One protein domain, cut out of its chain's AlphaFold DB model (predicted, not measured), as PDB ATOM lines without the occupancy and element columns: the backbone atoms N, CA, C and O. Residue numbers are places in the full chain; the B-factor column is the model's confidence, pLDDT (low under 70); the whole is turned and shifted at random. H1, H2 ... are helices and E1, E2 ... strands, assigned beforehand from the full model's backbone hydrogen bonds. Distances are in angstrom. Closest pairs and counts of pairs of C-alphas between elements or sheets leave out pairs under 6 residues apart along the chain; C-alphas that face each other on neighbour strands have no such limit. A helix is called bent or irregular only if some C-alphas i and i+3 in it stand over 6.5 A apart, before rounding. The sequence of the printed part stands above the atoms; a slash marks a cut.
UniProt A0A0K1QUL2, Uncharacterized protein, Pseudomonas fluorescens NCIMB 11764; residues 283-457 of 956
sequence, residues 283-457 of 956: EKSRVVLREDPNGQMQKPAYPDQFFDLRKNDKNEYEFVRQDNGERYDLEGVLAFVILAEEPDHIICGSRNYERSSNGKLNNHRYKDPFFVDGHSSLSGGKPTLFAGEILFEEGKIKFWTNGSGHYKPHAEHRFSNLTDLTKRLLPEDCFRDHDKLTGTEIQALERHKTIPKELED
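This is residues 283 to 457 of the 956 residues of an uncharacterized protein of Pseudomonas fluorescens NCIMB 11764 (UniProt A0A0K1QUL2). A curled, strongly twisted sheet of six strands forms an incomplete barrel; H2 is on one face, H3 and H4 on the other, while H5 crosses over E3, E5 and E6. Residues 283 to 306, 351 to 362 and 426 to 438 are long stretches with no named element, and the centres of H6 and H1 lie farthest from the mean of the C-alphas, at 24.1 A and 18.1 A. The 175 printed residues hold E1 E2 E3 E4 H1 H2 E5 E6 H3 H4 H5 H6 in that order; the sheet, E2 - E1 - E4 - E3 - E5 - E6, is antiparallel throughout. The class is mixed, helices and strands, with 74 residues, under half, in named elements. The whole is compact, with a radius of gyration of the C-alphas of 15.4 A and spans of 52 by 43 by 36 A.

E5 is residues 384 to 393, 25.7 A long, and E3 is 332 to 339, 22.4 A. E1 is 307 to 311, beginning at C-alpha 307 (-13.359, 106.829, -5.289); E2 is 317 to 321, E4 347 to 350 and E6 396 to 401. H5, residues 439 to 449, is 15.2 A long. H1 is 363 to 367, H2 375 to 379, H3 413 to 417 and H4 420 to 425. H6, 453 to 456, ends at C-alpha 456 (-31.638, 119.377, 8.930). H1 is irregular: C-alphas 363 and 366 are 7.1 A apart.

Within hydrogen-bond range are N 334 and O 390 of E3 and E5, 2.9 A; N 337 and O 347 in the hairpin E3 and E4, 2.8 A; N 348 and O 307 of E4 and E1, 2.7 A; N 308 and O 320 in the hairpin E1 and E2, 2.8 A; and N 391 and O 399 in the hairpin E5 and E6, 2.9 A. E4, H1 H2 and E5 form a split strand-helix-strand unit, two strands running the same way with E3 between them, and its crossover is right-handed. H2 is over E3, at a height over the sheet of 7.4 A; their closest C-alphas, Ala 335 and His 375, are 6.4 A apart. H5 runs across the strands, at 82 degrees to E5 on the local plane; the closest C-alphas of E3 and H5, Gly 332 and His 448, are 5.4 A apart. The closest C-alphas of E1 and H4, Arg 310 and Leu 425, are 6.9 A apart. Those of E5 and H3, Leu 385 and Asn 417, are 5.8 A apart. H1 and H6 are not on the sheet. Every O i to N i+4 pair is within hydrogen-bond range in H2, H3 and H4; H5 has 6 of 7, H1 has 0 of 1 but 1 of 2 O i to N i+3 pairs, and H6 is too short for an O i to N i+4 pair.

The two C-alphas farthest apart, Lys 284 and Asp 457, are 53.0 A apart. The printed part has no cut. The links E4 to H1, E6 to H3 and H4 to H5 are long. Mean pLDDT of the printed part is 93.6; residue 283 and residues 294 to 296 are under 70.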
ATOM      1  N   GLU A 283      12.451 105.982  -5.990       68.75
ATOM      2  CA  GLU A 283      11.596 105.279  -5.022       68.75
ATOM      3  C   GLU A 283      12.170 105.325  -3.602       68.75
ATOM      4  O   GLU A 283      11.413 105.375  -2.633       68.75
ATOM      5  N   LYS A 284      13.501 105.394  -3.459       74.38
ATOM      6  CA  LYS A 284      14.159 105.417  -2.142       74.38
ATOM      7  C   LYS A 284      14.010 106.748  -1.405       74.38
ATOM      8  O   LYS A 284      14.183 106.776  -0.191       74.38
ATOM      9  N   SER A 285      13.691 107.841  -2.101       84.12
ATOM     10  CA  SER A 285      13.545 109.170  -1.491       84.12
ATOM     11  C   SER A 285      12.144 109.463  -0.944       84.12
ATOM     12  O   SER A 285      11.934 110.528  -0.367       84.12
ATOM     13  N   ARG A 286      11.169 108.563  -1.127       91.25
ATOM     14  CA  ARG A 286       9.794 108.798  -0.668       91.25
ATOM     15  C   ARG A 286       9.667 108.570   0.834       91.25
ATOM     16  O   ARG A 286      10.019 107.514   1.355       91.25
ATOM     17  N   VAL A 287       9.113 109.557   1.534       93.12
ATOM     18  CA  VAL A 287       8.870 109.474   2.978       93.12
ATOM     19  C   VAL A 287       7.518 108.815   3.211       93.12
ATOM     20  O   VAL A 287       6.478 109.432   2.999       93.12
ATOM     21  N   VAL A 288       7.527 107.563   3.658       95.12
ATOM     22  CA  VAL A 288       6.300 106.839   4.005       95.12
ATOM     23  C   VAL A 288       5.776 107.324   5.357       95.12
ATOM     24  O   VAL A 288       6.463 107.226   6.374       95.12
ATOM     25  N   LEU A 289       4.543 107.819   5.368       92.44
ATOM     26  CA  LEU A 289       3.795 108.195   6.562       92.44
ATOM     27  C   LEU A 289       3.136 106.939   7.130       92.44
ATOM     28  O   LEU A 289       2.508 106.155   6.412       92.44
ATOM     29  N   ARG A 290       3.289 106.742   8.435       89.56
ATOM     30  CA  ARG A 290       2.601 105.690   9.183       89.56
ATOM     31  C   ARG A 290       1.568 106.346  10.078       89.56
ATOM     32  O   ARG A 290       1.815 107.445  10.569       89.56
ATOM     33  N   GLU A 291       0.445 105.668  10.277       80.50
ATOM     34  CA  GLU A 291      -0.560 106.138  11.220       80.50
ATOM     35  C   GLU A 291       0.050 106.300  12.611       80.50
ATOM     36  O   GLU A 291       0.842 105.458  13.047       80.50
ATOM     37  N   ASP A 292      -0.338 107.364  13.311       77.19
ATOM     38  CA  ASP A 292      -0.105 107.440  14.746       77.19
ATOM     39  C   ASP A 292      -0.879 106.287  15.411       77.19
ATOM     40  O   ASP A 292      -2.109 106.253  15.317       77.19
ATOM     41  N   PRO A 293      -0.208 105.338  16.091       74.50
ATOM     42  CA  PRO A 293      -0.874 104.211  16.739       74.50
ATOM     43  C   PRO A 293      -1.878 104.631  17.826       74.50
ATOM     44  O   PRO A 293      -2.659 103.796  18.275       74.50
ATOM     45  N   ASN A 294      -1.875 105.901  18.252       69.50
ATOM     46  CA  ASN A 294      -2.846 106.457  19.197       69.50
ATOM     47  C   ASN A 294      -4.062 107.120  18.529       69.50
ATOM     48  O   ASN A 294      -4.903 107.683  19.237       69.50
ATOM     49  N   GLY A 295      -4.155 107.101  17.195       67.50
ATOM     50  CA  GLY A 295      -5.311 107.625  16.475       67.50
ATOM     51  C   GLY A 295      -6.601 106.976  16.969       67.50
ATOM     52  O   GLY A 295      -6.666 105.760  17.161       67.50
ATOM     53  N   GLN A 296      -7.637 107.785  17.221       65.38
ATOM     54  CA  GLN A 296      -8.959 107.239  17.532       65.38
ATOM     55  C   GLN A 296      -9.358 106.283  16.409       65.38
ATOM     56  O   GLN A 296      -9.277 106.661  15.242       65.38
ATOM     57  N   MET A 297      -9.779 105.064  16.762       74.00
ATOM     58  CA  MET A 297     -10.197 104.053  15.790       74.00
ATOM     59  C   MET A 297     -11.342 104.608  14.932       74.00
ATOM     60  O   MET A 297     -12.502 104.587  15.344       74.00
ATOM     61  N   GLN A 298     -11.013 105.118  13.746       89.69
ATOM     62  CA  GLN A 298     -11.994 105.433  12.720       89.69
ATOM     63  C   GLN A 298     -12.490 104.116  12.132       89.69
ATOM     64  O   GLN A 298     -11.710 103.176  11.950       89.69
ATOM     65  N   LYS A 299     -13.787 104.023  11.837       91.12
ATOM     66  CA  LYS A 299     -14.315 102.837  11.169       91.12
ATOM     67  C   LYS A 299     -13.715 102.784   9.757       91.12
ATOM     68  O   LYS A 299     -13.786 103.799   9.065       91.12
ATOM     69  N   PRO A 300     -13.125 101.659   9.315       94.19
ATOM     70  CA  PRO A 300     -12.675 101.521   7.935       94.19
ATOM     71  C   PRO A 300     -13.817 101.837   6.969       94.19
ATOM     72  O   PRO A 300     -14.945 101.390   7.198       94.19
ATOM     73  N   ALA A 301     -13.531 102.618   5.931       95.25
ATOM     74  CA  ALA A 301     -14.512 102.924   4.902       95.25
ATOM     75  C   ALA A 301     -14.867 101.644   4.133       95.25
ATOM     76  O   ALA A 301     -14.040 100.741   3.960       95.25
ATOM     77  N   TYR A 302     -16.122 101.540   3.711       95.44
ATOM     78  CA  TYR A 302     -16.573 100.425   2.889       95.44
ATOM     79  C   TYR A 302     -16.088 100.586   1.437       95.44
ATOM     80  O   TYR A 302     -15.858 101.710   0.990       95.44
ATOM     81  N   PRO A 303     -15.945  99.486   0.672       94.25
ATOM     82  CA  PRO A 303     -15.481  99.538  -0.716       94.25
ATOM     83  C   PRO A 303     -16.253 100.491  -1.644       94.25
ATOM     84  O   PRO A 303     -15.673 101.067  -2.558       94.25
ATOM     85  N   ASP A 304     -17.549 100.674  -1.397       95.06
ATOM     86  CA  ASP A 304     -18.447 101.572  -2.129       95.06
ATOM     87  C   ASP A 304     -18.314 103.052  -1.722       95.06
ATOM     88  O   ASP A 304     -18.899 103.928  -2.358       95.06
ATOM     89  N   GLN A 305     -17.510 103.344  -0.697       96.19
ATOM     90  CA  GLN A 305     -17.190 104.697  -0.234       96.19
ATOM     91  C   GLN A 305     -15.881 105.234  -0.832       96.19
ATOM     92  O   GLN A 305     -15.590 106.423  -0.682       96.19
ATOM     93  N   PHE A 306     -15.091 104.382  -1.502       95.44
ATOM     94  CA  PHE A 306     -13.830 104.764  -2.139       95.44
ATOM     95  C   PHE A 306     -14.028 105.201  -3.584       95.44
ATOM     96  O   PHE A 306     -14.629 104.492  -4.399       95.44
ATOM     97  N   PHE A 307     -13.406 106.321  -3.928       98.12
ATOM     98  CA  PHE A 307     -13.359 106.829  -5.289       98.12
ATOM     99  C   PHE A 307     -11.922 107.071  -5.726       98.12
ATOM    100  O   PHE A 307     -11.193 107.802  -5.065       98.12
ATOM    101  N   ASP A 308     -11.537 106.546  -6.880       98.19
ATOM    102  CA  ASP A 308     -10.323 106.973  -7.564       98.19
ATOM    103  C   ASP A 308     -10.585 108.305  -8.269       98.19
ATOM    104  O   ASP A 308     -11.448 108.392  -9.150       98.19
ATOM    105  N   LEU A 309      -9.816 109.338  -7.925       98.38
ATOM    106  CA  LEU A 309      -9.798 110.586  -8.685       98.38
ATOM    107  C   LEU A 309      -8.999 110.386  -9.975       98.38
ATOM    108  O   LEU A 309      -7.806 110.083  -9.939       98.38
ATOM    109  N   ARG A 310      -9.639 110.594 -11.126       97.94
ATOM    110  CA  ARG A 310      -9.011 110.474 -12.449       97.94
ATOM    111  C   ARG A 310      -9.383 111.661 -13.329       97.94
ATOM    112  O   ARG A 310     -10.248 112.462 -12.985       97.94
ATOM    113  N   LYS A 311      -8.719 111.778 -14.478       97.31
ATOM    114  CA  LYS A 311      -9.165 112.633 -15.582       97.31
ATOM    115  C   LYS A 311      -9.567 111.757 -16.759       97.31
ATOM    116  O   LYS A 311      -8.843 110.825 -17.096       97.31
ATOM    117  N   ASN A 312     -10.707 112.061 -17.367       96.62
ATOM    118  CA  ASN A 312     -11.196 111.365 -18.552       96.62
ATOM    119  C   ASN A 312     -10.449 111.819 -19.828       96.62
ATOM    120  O   ASN A 312      -9.601 112.714 -19.788       96.62
ATOM    121  N   ASP A 313     -10.809 111.260 -20.987       96.75
ATOM    122  CA  ASP A 313     -10.202 111.604 -22.289       96.75
ATOM    123  C   ASP A 313     -10.370 113.085 -22.684       96.75
ATOM    124  O   ASP A 313      -9.655 113.594 -23.548       96.75
ATOM    125  N   LYS A 314     -11.314 113.800 -22.058       97.31
ATOM    126  CA  LYS A 314     -11.534 115.243 -22.240       97.31
ATOM    127  C   LYS A 314     -10.749 116.092 -21.242       97.31
ATOM    128  O   LYS A 314     -10.913 117.310 -21.231       97.31
ATOM    129  N   ASN A 315      -9.896 115.472 -20.425       96.69
ATOM    130  CA  ASN A 315      -9.143 116.115 -19.350       96.69
ATOM    131  C   ASN A 315     -10.052 116.739 -18.265       96.69
ATOM    132  O   ASN A 315      -9.637 117.658 -17.557       96.69
ATOM    133  N   GLU A 316     -11.286 116.245 -18.134       97.25
ATOM    134  CA  GLU A 316     -12.220 116.598 -17.060       97.25
ATOM    135  C   GLU A 316     -12.047 115.604 -15.910       97.25
ATOM    136  O   GLU A 316     -11.812 114.416 -16.141       97.25
ATOM    137  N   TYR A 317     -12.135 116.085 -14.673       98.19
ATOM    138  CA  TYR A 317     -12.037 115.233 -13.492       98.19
ATOM    139  C   TYR A 317     -13.273 114.336 -13.366       98.19
ATOM    140  O   TYR A 317     -14.395 114.805 -13.530       98.19
ATOM    141  N   GLU A 318     -13.063 113.066 -13.033       97.69
ATOM    142  CA  GLU A 318     -14.121 112.109 -12.707       97.69
ATOM    143  C   GLU A 318     -13.738 111.299 -11.463       97.69
ATOM    144  O   GLU A 318     -12.558 111.022 -11.226       97.69
ATOM    145  N   PHE A 319     -14.742 110.915 -10.672       98.12
ATOM    146  CA  PHE A 319     -14.574 110.040  -9.515       98.12
ATOM    147  C   PHE A 319     -15.083 108.650  -9.871       98.12
ATOM    148  O   PHE A 319     -16.269 108.474 -10.151       98.12
ATOM    149  N   VAL A 320     -14.188 107.667  -9.886       97.94
ATOM    150  CA  VAL A 320     -14.513 106.287 -10.260       97.94
ATOM    151  C   VAL A 320     -14.577 105.438  -9.001       97.94
ATOM    152  O   VAL A 320     -13.575 105.288  -8.310       97.94
ATOM    153  N   ARG A 321     -15.745 104.878  -8.692       97.19
ATOM    154  CA  ARG A 321     -15.932 104.019  -7.519       97.19
ATOM    155  C   ARG A 321     -15.103 102.742  -7.668       97.19
ATOM    156  O   ARG A 321     -15.125 102.122  -8.733       97.19
ATOM    157  N   GLN A 322     -14.343 102.360  -6.642       95.12
ATOM    158  CA  GLN A 322     -13.366 101.266  -6.771       95.12
ATOM    159  C   GLN A 322     -14.004  99.872  -6.893       95.12
ATOM    160  O   GLN A 322     -13.451  98.999  -7.557       95.12
ATOM    161  N   ASP A 323     -15.160  99.650  -6.270       95.81
ATOM    162  CA  ASP A 323     -15.840  98.350  -6.232       95.81
ATOM    163  C   ASP A 323     -16.476  97.950  -7.577       95.81
ATOM    164  O   ASP A 323     -16.447  96.776  -7.946       95.81
ATOM    165  N   ASN A 324     -17.053  98.905  -8.314       96.44
ATOM    166  CA  ASN A 324     -17.822  98.627  -9.529       96.44
ATOM    167  C   ASN A 324     -17.447  99.483 -10.751       96.44
ATOM    168  O   ASN A 324     -17.970  99.246 -11.841       96.44
ATOM    169  N   GLY A 325     -16.553 100.463 -10.597       96.75
ATOM    170  CA  GLY A 325     -16.121 101.350 -11.676       96.75
ATOM    171  C   GLY A 325     -17.156 102.397 -12.105       96.75
ATOM    172  O   GLY A 325     -16.972 103.033 -13.146       96.75
ATOM    173  N   GLU A 326     -18.251 102.582 -11.358       97.12
ATOM    174  CA  GLU A 326     -19.239 103.623 -11.646       97.12
ATOM    175  C   GLU A 326     -18.633 105.017 -11.466       97.12
ATOM    176  O   GLU A 326     -17.804 105.259 -10.590       97.12
ATOM    177  N   ARG A 327     -19.059 105.947 -12.320       97.00
ATOM    178  CA  ARG A 327     -18.544 107.316 -12.356       97.00
ATOM    179  C   ARG A 327     -19.492 108.258 -11.636       97.00
ATOM    180  O   ARG A 327     -20.704 108.179 -11.832       97.00
ATOM    181  N   TYR A 328     -18.922 109.164 -10.857       96.50
ATOM    182  CA  TYR A 328     -19.648 110.137 -10.057       96.50
ATOM    183  C   TYR A 328     -19.072 111.537 -10.232       96.50
ATOM    184  O   TYR A 328     -17.856 111.726 -10.299       96.50
ATOM    185  N   ASP A 329     -19.972 112.516 -10.225       94.31
ATOM    186  CA  ASP A 329     -19.647 113.933 -10.127       94.31
ATOM    187  C   ASP A 329     -19.771 114.333  -8.652       94.31
ATOM    188  O   ASP A 329     -20.846 114.708  -8.176       94.31
ATOM    189  N   LEU A 330     -18.690 114.151  -7.891       95.31
ATOM    190  CA  LEU A 330     -18.649 114.552  -6.486       95.31
ATOM    191  C   LEU A 330     -18.321 116.044  -6.377       95.31
ATOM    192  O   LEU A 330     -17.460 116.556  -7.087       95.31
ATOM    193  N   GLU A 331     -18.984 116.726  -5.449       96.00
ATOM    194  CA  GLU A 331     -18.738 118.130  -5.107       96.00
ATOM    195  C   GLU A 331     -18.510 118.274  -3.599       96.00
ATOM    196  O   GLU A 331     -18.927 117.420  -2.813       96.00
ATOM    197  N   GLY A 332     -17.877 119.373  -3.194       96.38
ATOM    198  CA  GLY A 332     -17.637 119.729  -1.800       96.38
ATOM    199  C   GLY A 332     -16.254 119.314  -1.302       96.38
ATOM    200  O   GLY A 332     -15.268 119.393  -2.038       96.38
ATOM    201  N   VAL A 333     -16.161 118.935  -0.025       97.31
ATOM    202  CA  VAL A 333     -14.885 118.579   0.611       97.31
ATOM    203  C   VAL A 333     -14.711 117.074   0.637       97.31
ATOM    204  O   VAL A 333     -15.511 116.340   1.217       97.31
ATOM    205  N   LEU A 334     -13.611 116.629   0.045       97.75
ATOM    206  CA  LEU A 334     -13.218 115.233  -0.021       97.75
ATOM    207  C   LEU A 334     -11.936 115.045   0.789       97.75
ATOM    208  O   LEU A 334     -10.987 115.815   0.639       97.75
ATOM    209  N   ALA A 335     -11.889 114.020   1.636       97.56
ATOM    210  CA  ALA A 335     -10.611 113.524   2.129       97.56
ATOM    211  C   ALA A 335      -9.963 112.683   1.032       97.56
ATOM    212  O   ALA A 335     -10.664 111.962   0.324       97.56
ATOM    213  N   PHE A 336      -8.639 112.763   0.908       98.44
ATOM    214  CA  PHE A 336      -7.892 111.913  -0.008       98.44
ATOM    215  C   PHE A 336      -6.636 111.330   0.634       98.44
ATOM    216  O   PHE A 336      -6.040 111.924   1.538       98.44
ATOM    217  N   VAL A 337      -6.226 110.171   0.128       98.12
ATOM    218  CA  VAL A 337      -5.042 109.417   0.535       98.12
ATOM    219  C   VAL A 337      -4.347 108.878  -0.717       98.12
ATOM    220  O   VAL A 337      -5.002 108.427  -1.653       98.12
ATOM    221  N   ILE A 338      -3.016 108.914  -0.725       98.38
ATOM    222  CA  ILE A 338      -2.163 108.258  -1.720       98.38
ATOM    223  C   ILE A 338      -1.349 107.203  -0.984       98.38
ATOM    224  O   ILE A 338      -0.504 107.535  -0.146       98.38
ATOM    225  N   LEU A 339      -1.625 105.932  -1.258       97.75
ATOM    226  CA  LEU A 339      -0.983 104.810  -0.578       97.75
ATOM    227  C   LEU A 339       0.453 104.612  -1.072       97.75
ATOM    228  O   LEU A 339       0.780 104.907  -2.218       97.75
ATOM    229  N   ALA A 340       1.324 104.080  -0.213       97.06
ATOM    230  CA  ALA A 340       2.704 103.773  -0.600       97.06
ATOM    231  C   ALA A 340       2.818 102.647  -1.631       97.06
ATOM    232  O   ALA A 340       3.735 102.667  -2.445       97.06
ATOM    233  N   GLU A 341       1.876 101.706  -1.610       97.31
ATOM    234  CA  GLU A 341       1.804 100.589  -2.559       97.31
ATOM    235  C   GLU A 341       1.228 101.014  -3.920       97.31
ATOM    236  O   GLU A 341       1.500 100.371  -4.928       97.31
ATOM    237  N   GLU A 342       0.474 102.117  -3.961       97.19
ATOM    238  CA  GLU A 342      -0.246 102.600  -5.147       97.19
ATOM    239  C   GLU A 342      -0.019 104.117  -5.323       97.19
ATOM    240  O   GLU A 342      -0.949 104.917  -5.213       97.19
ATOM    241  N   PRO A 343       1.230 104.553  -5.582       97.25
ATOM    242  CA  PRO A 343       1.620 105.970  -5.540       97.25
ATOM    243  C   PRO A 343       0.988 106.840  -6.643       97.25
ATOM    244  O   PRO A 343       1.043 108.072  -6.581       97.25
ATOM    245  N   ASP A 344       0.418 106.190  -7.655       97.75
ATOM    246  CA  ASP A 344      -0.241 106.787  -8.815       97.75
ATOM    247  C   ASP A 344      -1.769 106.893  -8.654       97.75
ATOM    248  O   ASP A 344      -2.446 107.437  -9.528       97.75
ATOM    249  N   HIS A 345      -2.316 106.389  -7.542       97.62
ATOM    250  CA  HIS A 345      -3.743 106.414  -7.243       97.62
ATOM    251  C   HIS A 345      -4.048 107.412  -6.123       97.62
ATOM    252  O   HIS A 345      -3.418 107.415  -5.064       97.62
ATOM    253  N   ILE A 346      -5.047 108.263  -6.358       98.38
ATOM    254  CA  ILE A 346      -5.585 109.189  -5.360       98.38
ATOM    255  C   ILE A 346      -6.950 108.653  -4.943       98.38
ATOM    256  O   ILE A 346      -7.924 108.788  -5.686       98.38
ATOM    257  N   ILE A 347      -6.999 108.054  -3.756       98.19
ATOM    258  CA  ILE A 347      -8.218 107.491  -3.177       98.19
ATOM    259  C   ILE A 347      -8.922 108.593  -2.395       98.19
ATOM    260  O   ILE A 347      -8.347 109.164  -1.471       98.19
ATOM    261  N   CYS A 348     -10.164 108.880  -2.754       98.06
ATOM    262  CA  CYS A 348     -10.995 109.932  -2.188       98.06
ATOM    263  C   CYS A 348     -12.226 109.354  -1.478       98.06
ATOM    264  O   CYS A 348     -12.745 108.308  -1.867       98.06
ATOM    265  N   GLY A 349     -12.740 110.088  -0.492       97.06
ATOM    266  CA  GLY A 349     -14.049 109.856   0.126       97.06
ATOM    267  C   GLY A 349     -14.686 111.165   0.587       97.06
ATOM    268  O   GLY A 349     -13.987 112.139   0.887       97.06
ATOM    269  N   SER A 350     -16.019 111.216   0.622       96.56
ATOM    270  CA  SER A 350     -16.752 112.440   0.964       96.56
ATOM    271  C   SER A 350     -16.628 112.759   2.454       96.56
ATOM    272  O   SER A 350     -16.872 111.906   3.303       96.56
ATOM    273  N   ARG A 351     -16.307 114.016   2.777       94.62
ATOM    274  CA  ARG A 351     -16.427 114.591   4.131       94.62
ATOM    275  C   ARG A 351     -17.503 115.669   4.210       94.62
ATOM    276  O   ARG A 351     -17.538 116.473   5.143       94.62
ATOM    277  N   ASN A 352     -18.384 115.711   3.218       91.19
ATOM    278  CA  ASN A 352     -19.527 116.605   3.258       91.19
ATOM    279  C   ASN A 352     -20.408 116.267   4.459       91.19
ATOM    280  O   ASN A 352     -20.519 115.103   4.845       91.19
ATOM    281  N   TYR A 353     -21.057 117.287   5.021       89.06
ATOM    282  CA  TYR A 353     -22.068 117.104   6.068       89.06
ATOM    283  C   TYR A 353     -21.565 116.430   7.352       89.06
ATOM    284  O   TYR A 353     -22.354 115.892   8.132       89.06
ATOM    285  N   GLU A 354     -20.256 116.478   7.590       88.50
ATOM    286  CA  GLU A 354     -19.629 116.007   8.820       88.50
ATOM    287  C   GLU A 354     -20.189 116.727  10.054       88.50
ATOM    288  O   GLU A 354     -20.338 116.124  11.122       88.50
ATOM    289  N   ARG A 355     -20.524 118.015   9.906       87.38
ATOM    290  CA  ARG A 355     -21.041 118.861  10.980       87.38
ATOM    291  C   ARG A 355     -22.479 119.297  10.725       87.38
ATOM    292  O   ARG A 355     -22.859 119.595   9.598       87.38
ATOM    293  N   SER A 356     -23.267 119.383  11.788       87.31
ATOM    294  CA  SER A 356     -24.563 120.057  11.793       87.31
ATOM    295  C   SER A 356     -24.397 121.579  11.729       87.31
ATOM    296  O   SER A 356     -23.317 122.103  12.005       87.31
ATOM    297  N   SER A 357     -25.468 122.317  11.436       87.81
ATOM    298  CA  SER A 357     -25.488 123.786  11.322       87.81
ATOM    299  C   SER A 357     -24.998 124.517  12.584       87.81
ATOM    300  O   SER A 357     -24.535 125.655  12.522       87.81
ATOM    301  N   ASN A 358     -25.049 123.847  13.740       86.19
ATOM    302  CA  ASN A 358     -24.529 124.316  15.029       86.19
ATOM    303  C   ASN A 358     -23.049 123.938  15.294       86.19
ATOM    304  O   ASN A 358     -22.553 124.150  16.401       86.19
ATOM    305  N   GLY A 359     -22.360 123.343  14.316       87.19
ATOM    306  CA  GLY A 359     -20.953 122.941  14.380       87.19
ATOM    307  C   GLY A 359     -20.661 121.631  15.122       87.19
ATOM    308  O   GLY A 359     -19.490 121.244  15.211       87.19
ATOM    309  N   LYS A 360     -21.681 120.945  15.660       90.38
ATOM    310  CA  LYS A 360     -21.537 119.609  16.265       90.38
ATOM    311  C   LYS A 360     -21.376 118.541  15.188       90.38
ATOM    312  O   LYS A 360     -21.701 118.766  14.033       90.38
ATOM    313  N   LEU A 361     -20.870 117.375  15.574       88.00
ATOM    314  CA  LEU A 361     -20.778 116.230  14.676       88.00
ATOM    315  C   LEU A 361     -22.196 115.778  14.297       88.00
ATOM    316  O   LEU A 361     -23.022 115.529  15.175       88.00
ATOM    317  N   ASN A 362     -22.478 115.684  13.004       85.56
ATOM    318  CA  ASN A 362     -23.786 115.281  12.513       85.56
ATOM    319  C   ASN A 362     -23.976 113.770  12.702       85.56
ATOM    320  O   ASN A 362     -23.199 112.979  12.167       85.56
ATOM    321  N   ASN A 363     -25.010 113.343  13.426       86.62
ATOM    322  CA  ASN A 363     -25.300 111.918  13.621       86.62
ATOM    323  C   ASN A 363     -25.783 111.231  12.332       86.62
ATOM    324  O   ASN A 363     -25.583 110.031  12.169       86.62
ATOM    325  N   HIS A 364     -26.347 111.990  11.390       83.75
ATOM    326  CA  HIS A 364     -26.821 111.486  10.102       83.75
ATOM    327  C   HIS A 364     -25.721 111.383   9.045       83.75
ATOM    328  O   HIS A 364     -26.012 111.015   7.913       83.75
ATOM    329  N   ARG A 365     -24.459 111.680   9.378       84.00
ATOM    330  CA  ARG A 365     -23.354 111.605   8.407       84.00
ATOM    331  C   ARG A 365     -23.196 110.200   7.819       84.00
ATOM    332  O   ARG A 365     -22.928 110.064   6.638       84.00
ATOM    333  N   TYR A 366     -23.504 109.167   8.606       85.44
ATOM    334  CA  TYR A 366     -23.510 107.771   8.159       85.44
ATOM    335  C   TYR A 366     -24.678 107.408   7.225       85.44
ATOM    336  O   TYR A 366     -24.682 106.303   6.691       85.44
ATOM    337  N   LYS A 367     -25.661 108.302   7.027       85.00
ATOM    338  CA  LYS A 367     -26.718 108.128   6.016       85.00
ATOM    339  C   LYS A 367     -26.247 108.525   4.614       85.00
ATOM    340  O   LYS A 367     -26.859 108.085   3.648       85.00
ATOM    341  N   ASP A 368     -25.197 109.346   4.474       86.31
ATOM    342  CA  ASP A 368     -24.599 109.577   3.155       86.31
ATOM    343  C   ASP A 368     -23.766 108.334   2.797       86.31
ATOM    344  O   ASP A 368     -22.765 108.063   3.470       86.31
ATOM    345  N   PRO A 369     -24.151 107.570   1.755       89.94
ATOM    346  CA  PRO A 369     -23.442 106.353   1.380       89.94
ATOM    347  C   PRO A 369     -21.991 106.628   0.981       89.94
ATOM    348  O   PRO A 369     -21.209 105.696   0.936       89.94
ATOM    349  N   PHE A 370     -21.605 107.881   0.725       93.19
ATOM    350  CA  PHE A 370     -20.248 108.255   0.326       93.19
ATOM    351  C   PHE A 370     -19.405 108.824   1.473       93.19
ATOM    352  O   PHE A 370     -18.242 109.175   1.253       93.19
ATOM    353  N   PHE A 371     -19.980 108.971   2.672       95.31
ATOM    354  CA  PHE A 371     -19.301 109.588   3.808       95.31
ATOM    355  C   PHE A 371     -18.211 108.686   4.393       95.31
ATOM    356  O   PHE A 371     -18.459 107.520   4.705       95.31
ATOM    357  N   VAL A 372     -17.030 109.258   4.627       95.62
ATOM    358  CA  VAL A 372     -15.907 108.588   5.296       95.62
ATOM    359  C   VAL A 372     -15.542 109.302   6.596       95.62
ATOM    360  O   VAL A 372     -15.517 110.531   6.660       95.62
ATOM    361  N   ASP A 373     -15.207 108.534   7.638       92.88
ATOM    362  CA  ASP A 373     -14.870 109.080   8.965       92.88
ATOM    363  C   ASP A 373     -13.547 109.881   8.966       92.88
ATOM    364  O   ASP A 373     -13.302 110.687   9.866       92.88
ATOM    365  N   GLY A 374     -12.686 109.677   7.961       94.56
ATOM    366  CA  GLY A 374     -11.437 110.418   7.783       94.56
ATOM    367  C   GLY A 374     -10.368 109.656   6.997       94.56
ATOM    368  O   GLY A 374     -10.646 108.693   6.287       94.56
ATOM    369  N   HIS A 375      -9.116 110.101   7.108       96.19
ATOM    370  CA  HIS A 375      -7.986 109.550   6.349       96.19
ATOM    371  C   HIS A 375      -7.574 108.142   6.794       96.19
ATOM    372  O   HIS A 375      -7.152 107.340   5.962       96.19
ATOM    373  N   SER A 376      -7.735 107.803   8.077       95.19
ATOM    374  CA  SER A 376      -7.519 106.436   8.575       95.19
ATOM    375  C   SER A 376      -8.588 105.481   8.054       95.19
ATOM    376  O   SER A 376      -8.279 104.366   7.637       95.19
ATOM    377  N   SER A 377      -9.838 105.955   8.001       95.44
ATOM    378  CA  SER A 377     -10.951 105.243   7.364       95.44
ATOM    379  C   SER A 377     -10.641 104.935   5.894       95.44
ATOM    380  O   SER A 377     -10.848 103.803   5.456       95.44
ATOM    381  N   LEU A 378     -10.066 105.908   5.170       96.06
ATOM    382  CA  LEU A 378      -9.681 105.765   3.764       96.06
ATOM    383  C   LEU A 378      -8.486 104.832   3.527       96.06
ATOM    384  O   LEU A 378      -8.512 104.003   2.624       96.06
ATOM    385  N   SER A 379      -7.426 104.971   4.321       96.44
ATOM    386  CA  SER A 379      -6.204 104.171   4.169       96.44
ATOM    387  C   SER A 379      -6.355 102.738   4.678       96.44
ATOM    388  O   SER A 379      -5.566 101.869   4.307       96.44
ATOM    389  N   GLY A 380      -7.316 102.480   5.573       94.44
ATOM    390  CA  GLY A 380      -7.419 101.209   6.287       94.44
ATOM    391  C   GLY A 380      -6.177 100.906   7.133       94.44
ATOM    392  O   GLY A 380      -5.816  99.740   7.288       94.44
ATOM    393  N   GLY A 381      -5.481 101.944   7.614       92.88
ATOM    394  CA  GLY A 381      -4.224 101.827   8.362       92.88
ATOM    395  C   GLY A 381      -2.996 101.483   7.516       92.88
ATOM    396  O   GLY A 381      -1.926 101.195   8.060       92.88
ATOM    397  N   LYS A 382      -3.126 101.479   6.184       95.50
ATOM    398  CA  LYS A 382      -2.008 101.196   5.284       95.50
ATOM    399  C   LYS A 382      -1.006 102.360   5.238       95.50
ATOM    400  O   LYS A 382      -1.392 103.527   5.366       95.50
ATOM    401  N   PRO A 383       0.287 102.071   4.993       96.06
ATOM    402  CA  PRO A 383       1.292 103.110   4.822       96.06
ATOM    403  C   PRO A 383       0.922 104.071   3.690       96.06
ATOM    404  O   PRO A 383       0.568 103.660   2.583       96.06
ATOM    405  N   THR A 384       1.025 105.362   3.974       96.75
ATOM    406  CA  THR A 384       0.520 106.440   3.122       96.75
ATOM    407  C   THR A 384       1.674 107.345   2.707       96.75
ATOM    408  O   THR A 384       2.521 107.686   3.521       96.75
ATOM    409  N   LEU A 385       1.746 107.752   1.442       97.50
ATOM    410  CA  LEU A 385       2.744 108.717   0.965       97.50
ATOM    411  C   LEU A 385       2.312 110.154   1.208       97.50
ATOM    412  O   LEU A 385       3.138 111.012   1.519       97.50
ATOM    413  N   PHE A 386       1.023 110.423   1.037       98.25
ATOM    414  CA  PHE A 386       0.455 111.744   1.230       98.25
ATOM    415  C   PHE A 386      -1.041 111.628   1.513       98.25
ATOM    416  O   PHE A 386      -1.714 110.757   0.969       98.25
ATOM    417  N   ALA A 387      -1.568 112.507   2.355       98.12
ATOM    418  CA  ALA A 387      -2.991 112.571   2.650       98.12
ATOM    419  C   ALA A 387      -3.395 114.010   2.945       98.12
ATOM    420  O   ALA A 387      -2.614 114.778   3.517       98.12
ATOM    421  N   GLY A 388      -4.629 114.360   2.603       98.06
ATOM    422  CA  GLY A 388      -5.122 115.715   2.785       98.06
ATOM    423  C   GLY A 388      -6.586 115.895   2.421       98.06
ATOM    424  O   GLY A 388      -7.347 114.932   2.333       98.06
ATOM    425  N   GLU A 389      -6.997 117.139   2.208       98.19
ATOM    426  CA  GLU A 389      -8.366 117.479   1.806       98.19
ATOM    427  C   GLU A 389      -8.365 118.196   0.457       98.19
ATOM    428  O   GLU A 389      -7.503 119.040   0.211       98.19
ATOM    429  N   ILE A 390      -9.337 117.879  -0.397       98.38
ATOM    430  CA  ILE A 390      -9.603 118.545  -1.677       98.38
ATOM    431  C   ILE A 390     -10.945 119.260  -1.558       98.38
ATOM    432  O   ILE A 390     -11.940 118.649  -1.173       98.38
ATOM    433  N   LEU A 391     -10.982 120.544  -1.920       98.06
ATOM    434  CA  LEU A 391     -12.228 121.261  -2.167       98.06
ATOM    435  C   LEU A 391     -12.521 121.247  -3.667       98.06
ATOM    436  O   LEU A 391     -11.777 121.827  -4.464       98.06
ATOM    437  N   PHE A 392     -13.616 120.592  -4.030       97.56
ATOM    438  CA  PHE A 392     -14.030 120.369  -5.403       97.56
ATOM    439  C   PHE A 392     -15.348 121.099  -5.685       97.56
ATOM    440  O   PHE A 392     -16.350 120.871  -5.014       97.56
ATOM    441  N   GLU A 393     -15.351 122.008  -6.655       97.12
ATOM    442  CA  GLU A 393     -16.508 122.837  -7.012       97.12
ATOM    443  C   GLU A 393     -16.631 122.872  -8.542       97.12
ATOM    444  O   GLU A 393     -15.635 123.063  -9.242       97.12
ATOM    445  N   GLU A 394     -17.843 122.683  -9.073       96.31
ATOM    446  CA  GLU A 394     -18.135 122.795 -10.513       96.31
ATOM    447  C   GLU A 394     -17.256 121.887 -11.403       96.31
ATOM    448  O   GLU A 394     -16.744 122.309 -12.447       96.31
ATOM    449  N   GLY A 395     -17.033 120.636 -10.987       96.50
ATOM    450  CA  GLY A 395     -16.215 119.693 -11.761       96.50
ATOM    451  C   GLY A 395     -14.704 119.965 -11.705       96.50
ATOM    452  O   GLY A 395     -13.946 119.390 -12.492       96.50
ATOM    453  N   LYS A 396     -14.242 120.874 -10.834       97.88
ATOM    454  CA  LYS A 396     -12.839 121.300 -10.756       97.88
ATOM    455  C   LYS A 396     -12.325 121.328  -9.324       97.88
ATOM    456  O   LYS A 396     -13.036 121.660  -8.380       97.88
ATOM    457  N   ILE A 397     -11.028 121.072  -9.180       98.25
ATOM    458  CA  ILE A 397     -10.309 121.320  -7.931       98.25
ATOM    459  C   ILE A 397     -10.173 122.830  -7.753       98.25
ATOM    460  O   ILE A 397      -9.522 123.495  -8.560       98.25
ATOM    461  N   LYS A 398     -10.761 123.367  -6.684       98.19
ATOM    462  CA  LYS A 398     -10.549 124.761  -6.292       98.19
ATOM    463  C   LYS A 398      -9.216 124.910  -5.564       98.19
ATOM    464  O   LYS A 398      -8.421 125.783  -5.899       98.19
ATOM    465  N   PHE A 399      -8.986 124.055  -4.570       98.38
ATOM    466  CA  PHE A 399      -7.687 123.861  -3.938       98.38
ATOM    467  C   PHE A 399      -7.626 122.509  -3.224       98.38
ATOM    468  O   PHE A 399      -8.654 121.884  -2.959       98.38
ATOM    469  N   TRP A 400      -6.417 122.076  -2.891       98.56
ATOM    470  CA  TRP A 400      -6.157 120.889  -2.084       98.56
ATOM    471  C   TRP A 400      -5.072 121.181  -1.050       98.56
ATOM    472  O   TRP A 400      -4.283 122.110  -1.208       98.56
ATOM    473  N   THR A 401      -5.066 120.425   0.041       98.44
ATOM    474  CA  THR A 401      -4.225 120.695   1.212       98.44
ATOM    475  C   THR A 401      -3.527 119.434   1.699       98.44
ATOM    476  O   THR A 401      -3.861 118.335   1.274       98.44
ATOM    477  N   ASN A 402      -2.583 119.577   2.627       97.94
ATOM    478  CA  ASN A 402      -1.987 118.491   3.417       97.94
ATOM    479  C   ASN A 402      -2.729 118.244   4.751       97.94
ATOM    480  O   ASN A 402      -2.166 117.664   5.675       97.94
ATOM    481  N   GLY A 403      -3.974 118.710   4.904       96.69
ATOM    482  CA  GLY A 403      -4.737 118.553   6.145       96.69
ATOM    483  C   GLY A 403      -5.288 117.138   6.324       96.69
ATOM    484  O   GLY A 403      -6.370 116.852   5.826       96.69
ATOM    485  N   SER A 404      -4.575 116.250   7.026       92.31
ATOM    486  CA  SER A 404      -5.007 114.848   7.221       92.31
ATOM    487  C   SER A 404      -4.934 114.305   8.648       92.31
ATOM    488  O   SER A 404      -4.858 113.095   8.871       92.31
ATOM    489  N   GLY A 405      -4.982 115.196   9.642       88.75
ATOM    490  CA  GLY A 405      -4.978 114.810  11.056       88.75
ATOM    491  C   GLY A 405      -3.746 113.970  11.404       88.75
ATOM    492  O   GLY A 405      -2.628 114.477  11.363       88.75
ATOM    493  N   HIS A 406      -3.947 112.685  11.708       87.00
ATOM    494  CA  HIS A 406      -2.881 111.742  12.076       87.00
ATOM    495  C   HIS A 406      -1.891 111.431  10.946       87.00
ATOM    496  O   HIS A 406      -0.775 111.004  11.223       87.00
ATOM    497  N   TYR A 407      -2.272 111.671   9.691       90.38
ATOM    498  CA  TYR A 407      -1.397 111.461   8.539       90.38
ATOM    499  C   TYR A 407      -0.732 112.737   8.039       90.38
ATOM    500  O   TYR A 407      -0.048 112.662   7.026       90.38
ATOM    501  N   LYS A 408      -0.926 113.887   8.702       93.31
ATOM    502  CA  LYS A 408      -0.579 115.214   8.172       93.31
ATOM    503  C   LYS A 408       0.865 115.267   7.643       93.31
ATOM    504  O   LYS A 408       1.795 115.395   8.443       93.31
ATOM    505  N   PRO A 409       1.081 115.204   6.313       94.38
ATOM    506  CA  PRO A 409       2.420 115.327   5.770       94.38
ATOM    507  C   PRO A 409       2.904 116.764   5.915       94.38
ATOM    508  O   PRO A 409       2.123 117.715   5.817       94.38
ATOM    509  N   HIS A 410       4.217 116.942   6.049       96.50
ATOM    510  CA  HIS A 410       4.817 118.247   5.797       96.50
ATOM    511  C   HIS A 410       4.485 118.688   4.369       96.50
ATOM    512  O   HIS A 410       4.530 117.881   3.440       96.50
ATOM    513  N   ALA A 411       4.169 119.972   4.188       97.38
ATOM    514  CA  ALA A 411       3.782 120.507   2.888       97.38
ATOM    515  C   ALA A 411       4.824 120.188   1.801       97.38
ATOM    516  O   ALA A 411       4.462 119.857   0.676       97.38
ATOM    517  N   GLU A 412       6.115 120.240   2.130       96.69
ATOM    518  CA  GLU A 412       7.237 119.970   1.218       96.69
ATOM    519  C   GLU A 412       7.265 118.536   0.677       96.69
ATOM    520  O   GLU A 412       7.734 118.310  -0.439       96.69
ATOM    521  N   HIS A 413       6.685 117.568   1.396       96.81
ATOM    522  CA  HIS A 413       6.633 116.181   0.933       96.81
ATOM    523  C   HIS A 413       5.835 116.026  -0.366       96.81
ATOM    524  O   HIS A 413       6.003 115.029  -1.059       96.81
ATOM    525  N   ARG A 414       5.006 117.004  -0.757       97.31
ATOM    526  CA  ARG A 414       4.302 116.958  -2.046       97.31
ATOM    527  C   ARG A 414       5.253 116.953  -3.250       97.31
ATOM    528  O   ARG A 414       4.919 116.424  -4.306       97.31
ATOM    529  N   PHE A 415       6.461 117.498  -3.093       96.62
ATOM    530  CA  PHE A 415       7.454 117.520  -4.163       96.62
ATOM    531  C   PHE A 415       8.151 116.169  -4.337       96.62
ATOM    532  O   PHE A 415       8.385 115.758  -5.477       96.62
ATOM    533  N   SER A 416       8.443 115.476  -3.230       95.69
ATOM    534  CA  SER A 416       9.179 114.205  -3.207       95.69
ATOM    535  C   SER A 416       8.281 112.968  -3.280       95.69
ATOM    536  O   SER A 416       8.661 111.968  -3.886       95.69
ATOM    537  N   ASN A 417       7.102 113.012  -2.656       96.56
ATOM    538  CA  ASN A 417       6.246 111.839  -2.474       96.56
ATOM    539  C   ASN A 417       5.218 111.653  -3.593       96.56
ATOM    540  O   ASN A 417       4.754 110.532  -3.788       96.56
ATOM    541  N   LEU A 418       4.863 112.715  -4.325       97.44
ATOM    542  CA  LEU A 418       3.904 112.627  -5.428       97.44
ATOM    543  C   LEU A 418       4.617 112.268  -6.733       97.44
ATOM    544  O   LEU A 418       5.610 112.901  -7.107       97.44
ATOM    545  N   THR A 419       4.082 111.276  -7.444       97.19
ATOM    546  CA  THR A 419       4.522 110.935  -8.801       97.19
ATOM    547  C   THR A 419       4.116 112.025  -9.791       97.19
ATOM    548  O   THR A 419       3.262 112.868  -9.503       97.19
ATOM    549  N   ASP A 420       4.690 112.006 -10.994       96.88
ATOM    550  CA  ASP A 420       4.310 112.951 -12.048       96.88
ATOM    551  C   ASP A 420       2.846 112.790 -12.478       96.88
ATOM    552  O   ASP A 420       2.202 113.776 -12.836       96.88
ATOM    553  N   LEU A 421       2.295 111.570 -12.416       96.94
ATOM    554  CA  LEU A 421       0.879 111.335 -12.695       96.94
ATOM    555  C   LEU A 421       0.007 111.998 -11.629       96.94
ATOM    556  O   LEU A 421      -0.895 112.773 -11.955       96.94
ATOM    557  N   THR A 422       0.335 111.774 -10.359       97.75
ATOM    558  CA  THR A 422      -0.376 112.359  -9.222       97.75
ATOM    559  C   THR A 422      -0.283 113.889  -9.226       97.75
ATOM    560  O   THR A 422      -1.290 114.559  -9.017       97.75
ATOM    561  N   LYS A 423       0.869 114.471  -9.594       97.62
ATOM    562  CA  LYS A 423       1.038 115.930  -9.777       97.62
ATOM    563  C   LYS A 423       0.182 116.510 -10.915       97.62
ATOM    564  O   LYS A 423      -0.215 117.670 -10.855       97.62
ATOM    565  N   ARG A 424      -0.146 115.730 -11.955       97.38
ATOM    566  CA  ARG A 424      -1.080 116.161 -13.023       97.38
ATOM    567  C   ARG A 424      -2.540 116.152 -12.568       97.38
ATOM    568  O   ARG A 424      -3.357 116.893 -13.132       97.38
ATOM    569  N   LEU A 425      -2.875 115.295 -11.604       98.19
ATOM    570  CA  LEU A 425      -4.204 115.202 -10.995       98.19
ATOM    571  C   LEU A 425      -4.384 116.188  -9.832       98.19
ATOM    572  O   LEU A 425      -5.494 116.661  -9.625       98.19
ATOM    573  N   LEU A 426      -3.307 116.544  -9.128       98.25
ATOM    574  CA  LEU A 426      -3.271 117.546  -8.059       98.25
ATOM    575  C   LEU A 426      -2.329 118.696  -8.450       98.25
ATOM    576  O   LEU A 426      -1.163 118.694  -8.051       98.25
ATOM    577  N   PRO A 427      -2.805 119.673  -9.247       98.00
ATOM    578  CA  PRO A 427      -1.974 120.774  -9.722       98.00
ATOM    579  C   PRO A 427      -1.361 121.578  -8.571       98.00
ATOM    580  O   PRO A 427      -2.043 121.907  -7.597       98.00
ATOM    581  N   GLU A 428      -0.076 121.912  -8.687       97.94
ATOM    582  CA  GLU A 428       0.683 122.614  -7.641       97.94
ATOM    583  C   GLU A 428       0.141 124.028  -7.364       97.94
ATOM    584  O   GLU A 428       0.136 124.482  -6.225       97.94
ATOM    585  N   ASP A 429      -0.406 124.711  -8.373       98.06
ATOM    586  CA  ASP A 429      -1.051 126.025  -8.237       98.06
ATOM    587  C   ASP A 429      -2.342 125.982  -7.397       98.06
ATOM    588  O   ASP A 429      -2.748 126.981  -6.785       98.06
ATOM    589  N   CYS A 430      -2.956 124.802  -7.298       98.25
ATOM    590  CA  CYS A 430      -4.098 124.528  -6.436       98.25
ATOM    591  C   CYS A 430      -3.698 124.092  -5.015       98.25
ATOM    592  O   CYS A 430      -4.586 123.955  -4.174       98.25
ATOM    593  N   PHE A 431      -2.414 123.874  -4.709       98.50
ATOM    594  CA  PHE A 431      -2.002 123.466  -3.364       98.50
ATOM    595  C   PHE A 431      -2.093 124.628  -2.366       98.50
ATOM    596  O   PHE A 431      -1.703 125.762  -2.662       98.50
ATOM    597  N   ARG A 432      -2.577 124.347  -1.155       98.25
ATOM    598  CA  ARG A 432      -2.545 125.250   0.000       98.25
ATOM    599  C   ARG A 432      -2.057 124.488   1.224       98.25
ATOM    600  O   ARG A 432      -2.648 123.481   1.609       98.25
ATOM    601  N   ASP A 433      -0.995 124.984   1.847       97.88
ATOM    602  CA  ASP A 433      -0.527 124.448   3.125       97.88
ATOM    603  C   ASP A 433      -1.624 124.647   4.178       97.88
ATOM    604  O   ASP A 433      -2.093 125.765   4.390       97.88
ATOM    605  N   HIS A 434      -2.061 123.554   4.803       97.31
ATOM    606  CA  HIS A 434      -3.202 123.528   5.712       97.31
ATOM    607  C   HIS A 434      -3.020 124.499   6.886       97.31
ATOM    608  O   HIS A 434      -3.974 125.158   7.293       97.31
ATOM    609  N   ASP A 435      -1.787 124.647   7.375       96.19
ATOM    610  CA  ASP A 435      -1.459 125.565   8.475       96.19
ATOM    611  C   ASP A 435      -1.437 127.036   8.057       96.19
ATOM    612  O   ASP A 435      -1.428 127.927   8.904       96.19
ATOM    613  N   LYS A 436      -1.432 127.296   6.748       97.06
ATOM    614  CA  LYS A 436      -1.370 128.637   6.158       97.06
ATOM    615  C   LYS A 436      -2.641 128.988   5.391       97.06
ATOM    616  O   LYS A 436      -2.635 129.941   4.611       97.06
ATOM    617  N   LEU A 437      -3.724 128.233   5.586       97.19
ATOM    618  CA  LEU A 437      -5.006 128.552   4.970       97.19
ATOM    619  C   LEU A 437      -5.497 129.916   5.453       97.19
ATOM    620  O   LEU A 437      -5.545 130.210   6.649       97.19
ATOM    621  N   THR A 438      -5.920 130.747   4.509       97.56
ATOM    622  CA  THR A 438      -6.559 132.024   4.825       97.56
ATOM    623  C   THR A 438      -7.923 131.792   5.477       97.56
ATOM    624  O   THR A 438      -8.597 130.793   5.214       97.56
ATOM    625  N   GLY A 439      -8.410 132.754   6.268       97.00
ATOM    626  CA  GLY A 439      -9.745 132.658   6.878       97.00
ATOM    627  C   GLY A 439     -10.871 132.429   5.857       97.00
ATOM    628  O   GLY A 439     -11.837 131.727   6.146       97.00
ATOM    629  N   THR A 440     -10.729 132.950   4.633       96.94
ATOM    630  CA  THR A 440     -11.667 132.709   3.523       96.94
ATOM    631  C   THR A 440     -11.617 131.284   2.976       96.94
ATOM    632  O   THR A 440     -12.652 130.754   2.574       96.94
ATOM    633  N   GLU A 441     -10.442 130.655   2.949       97.38
ATOM    634  CA  GLU A 441     -10.280 129.263   2.510       97.38
ATOM    635  C   GLU A 441     -10.785 128.293   3.577       97.38
ATOM    636  O   GLU A 441     -11.535 127.375   3.247       97.38
ATOM    637  N   ILE A 442     -10.483 128.557   4.855       97.06
ATOM    638  CA  ILE A 442     -11.049 127.815   5.992       97.06
ATOM    639  C   ILE A 442     -12.578 127.897   5.951       97.06
ATOM    640  O   ILE A 442     -13.258 126.876   5.991       97.06
ATOM    641  N   GLN A 443     -13.138 129.101   5.783       96.00
ATOM    642  CA  GLN A 443     -14.586 129.275   5.679       96.00
ATOM    643  C   GLN A 443     -15.181 128.539   4.467       96.00
ATOM    644  O   GLN A 443     -16.315 128.068   4.538       96.00
ATOM    645  N   ALA A 444     -14.448 128.437   3.353       95.94
ATOM    646  CA  ALA A 444     -14.896 127.684   2.188       95.94
ATOM    647  C   ALA A 444     -14.927 126.168   2.453       95.94
ATOM    648  O   ALA A 444     -15.917 125.540   2.095       95.94
ATOM    649  N   LEU A 445     -13.907 125.602   3.115       95.44
ATOM    650  CA  LEU A 445     -13.916 124.194   3.543       95.44
ATOM    651  C   LEU A 445     -15.073 123.917   4.509       95.44
ATOM    652  O   LEU A 445     -15.878 123.014   4.284       95.44
ATOM    653  N   GLU A 446     -15.198 124.727   5.562       94.88
ATOM    654  CA  GLU A 446     -16.200 124.511   6.613       94.88
ATOM    655  C   GLU A 446     -17.639 124.670   6.108       94.88
ATOM    656  O   GLU A 446     -18.544 123.993   6.600       94.88
ATOM    657  N   ARG A 447     -17.869 125.507   5.085       94.56
ATOM    658  CA  ARG A 447     -19.193 125.661   4.462       94.56
ATOM    659  C   ARG A 447     -19.717 124.348   3.879       94.56
ATOM    660  O   ARG A 447     -20.909 124.098   3.983       94.56
ATOM    661  N   HIS A 448     -18.852 123.537   3.277       92.31
ATOM    662  CA  HIS A 448     -19.234 122.260   2.656       92.31
ATOM    663  C   HIS A 448     -19.231 121.092   3.650       92.31
ATOM    664  O   HIS A 448     -20.004 120.146   3.503       92.31
ATOM    665  N   LYS A 449     -18.418 121.172   4.713       92.81
ATOM    666  CA  LYS A 449     -18.469 120.210   5.830       92.81
ATOM    667  C   LYS A 449     -19.727 120.360   6.689       92.81
ATOM    668  O   LYS A 449     -20.109 119.416   7.373       92.81
ATOM    669  N   THR A 450     -20.367 121.527   6.667       92.25
ATOM    670  CA  THR A 450     -21.556 121.821   7.474       92.25
ATOM    671  C   THR A 450     -22.833 121.565   6.679       92.25
ATOM    672  O   THR A 450     -22.970 122.051   5.558       92.25
ATOM    673  N   ILE A 451     -23.800 120.846   7.254       87.62
ATOM    674  CA  ILE A 451     -25.125 120.689   6.645       87.62
ATOM    675  C   ILE A 451     -25.827 122.047   6.562       87.62
ATOM    676  O   ILE A 451     -25.959 122.738   7.578       87.62
ATOM    677  N   PRO A 452     -26.326 122.438   5.375       86.81
ATOM    678  CA  PRO A 452     -27.256 123.547   5.254       86.81
ATOM    679  C   PRO A 452     -28.462 123.318   6.163       86.81
ATOM    680  O   PRO A 452     -29.120 122.290   6.055       86.81
ATOM    681  N   LYS A 453     -28.792 124.288   7.016       87.00
ATOM    682  CA  LYS A 453     -29.905 124.193   7.978       87.00
ATOM    683  C   LYS A 453     -31.223 123.690   7.355       87.00
ATOM    684  O   LYS A 453     -31.954 122.938   7.979       87.00
ATOM    685  N   GLU A 454     -31.471 124.045   6.096       87.50
ATOM    686  CA  GLU A 454     -32.635 123.611   5.310       87.50
ATOM    687  C   GLU A 454     -32.749 122.085   5.137       87.50
ATOM    688  O   GLU A 454     -33.852 121.582   4.961       87.50
ATOM    689  N   LEU A 455     -31.634 121.349   5.175       84.25
ATOM    690  CA  LEU A 455     -31.615 119.886   5.102       84.25
ATOM    691  C   LEU A 455     -31.758 119.219   6.477       84.25
ATOM    692  O   LEU A 455     -32.164 118.063   6.530       84.25
ATOM    693  N   GLU A 456     -31.444 119.917   7.575       84.62
ATOM    694  CA  GLU A 456     -31.638 119.377   8.930       84.62
ATOM    695  C   GLU A 456     -33.125 119.300   9.278       84.62
ATOM    696  O   GLU A 456     -33.594 118.267   9.758       84.62
ATOM    697  N   ASP A 457     -33.873 120.356   8.949       81.44
ATOM    698  CA  ASP A 457     -35.288 120.503   9.313       81.44
ATOM    699  C   ASP A 457     -36.205 119.460   8.632       81.44
ATOM    700  O   ASP A 457     -37.338 119.272   9.057       81.44
TER     701      ASP A 457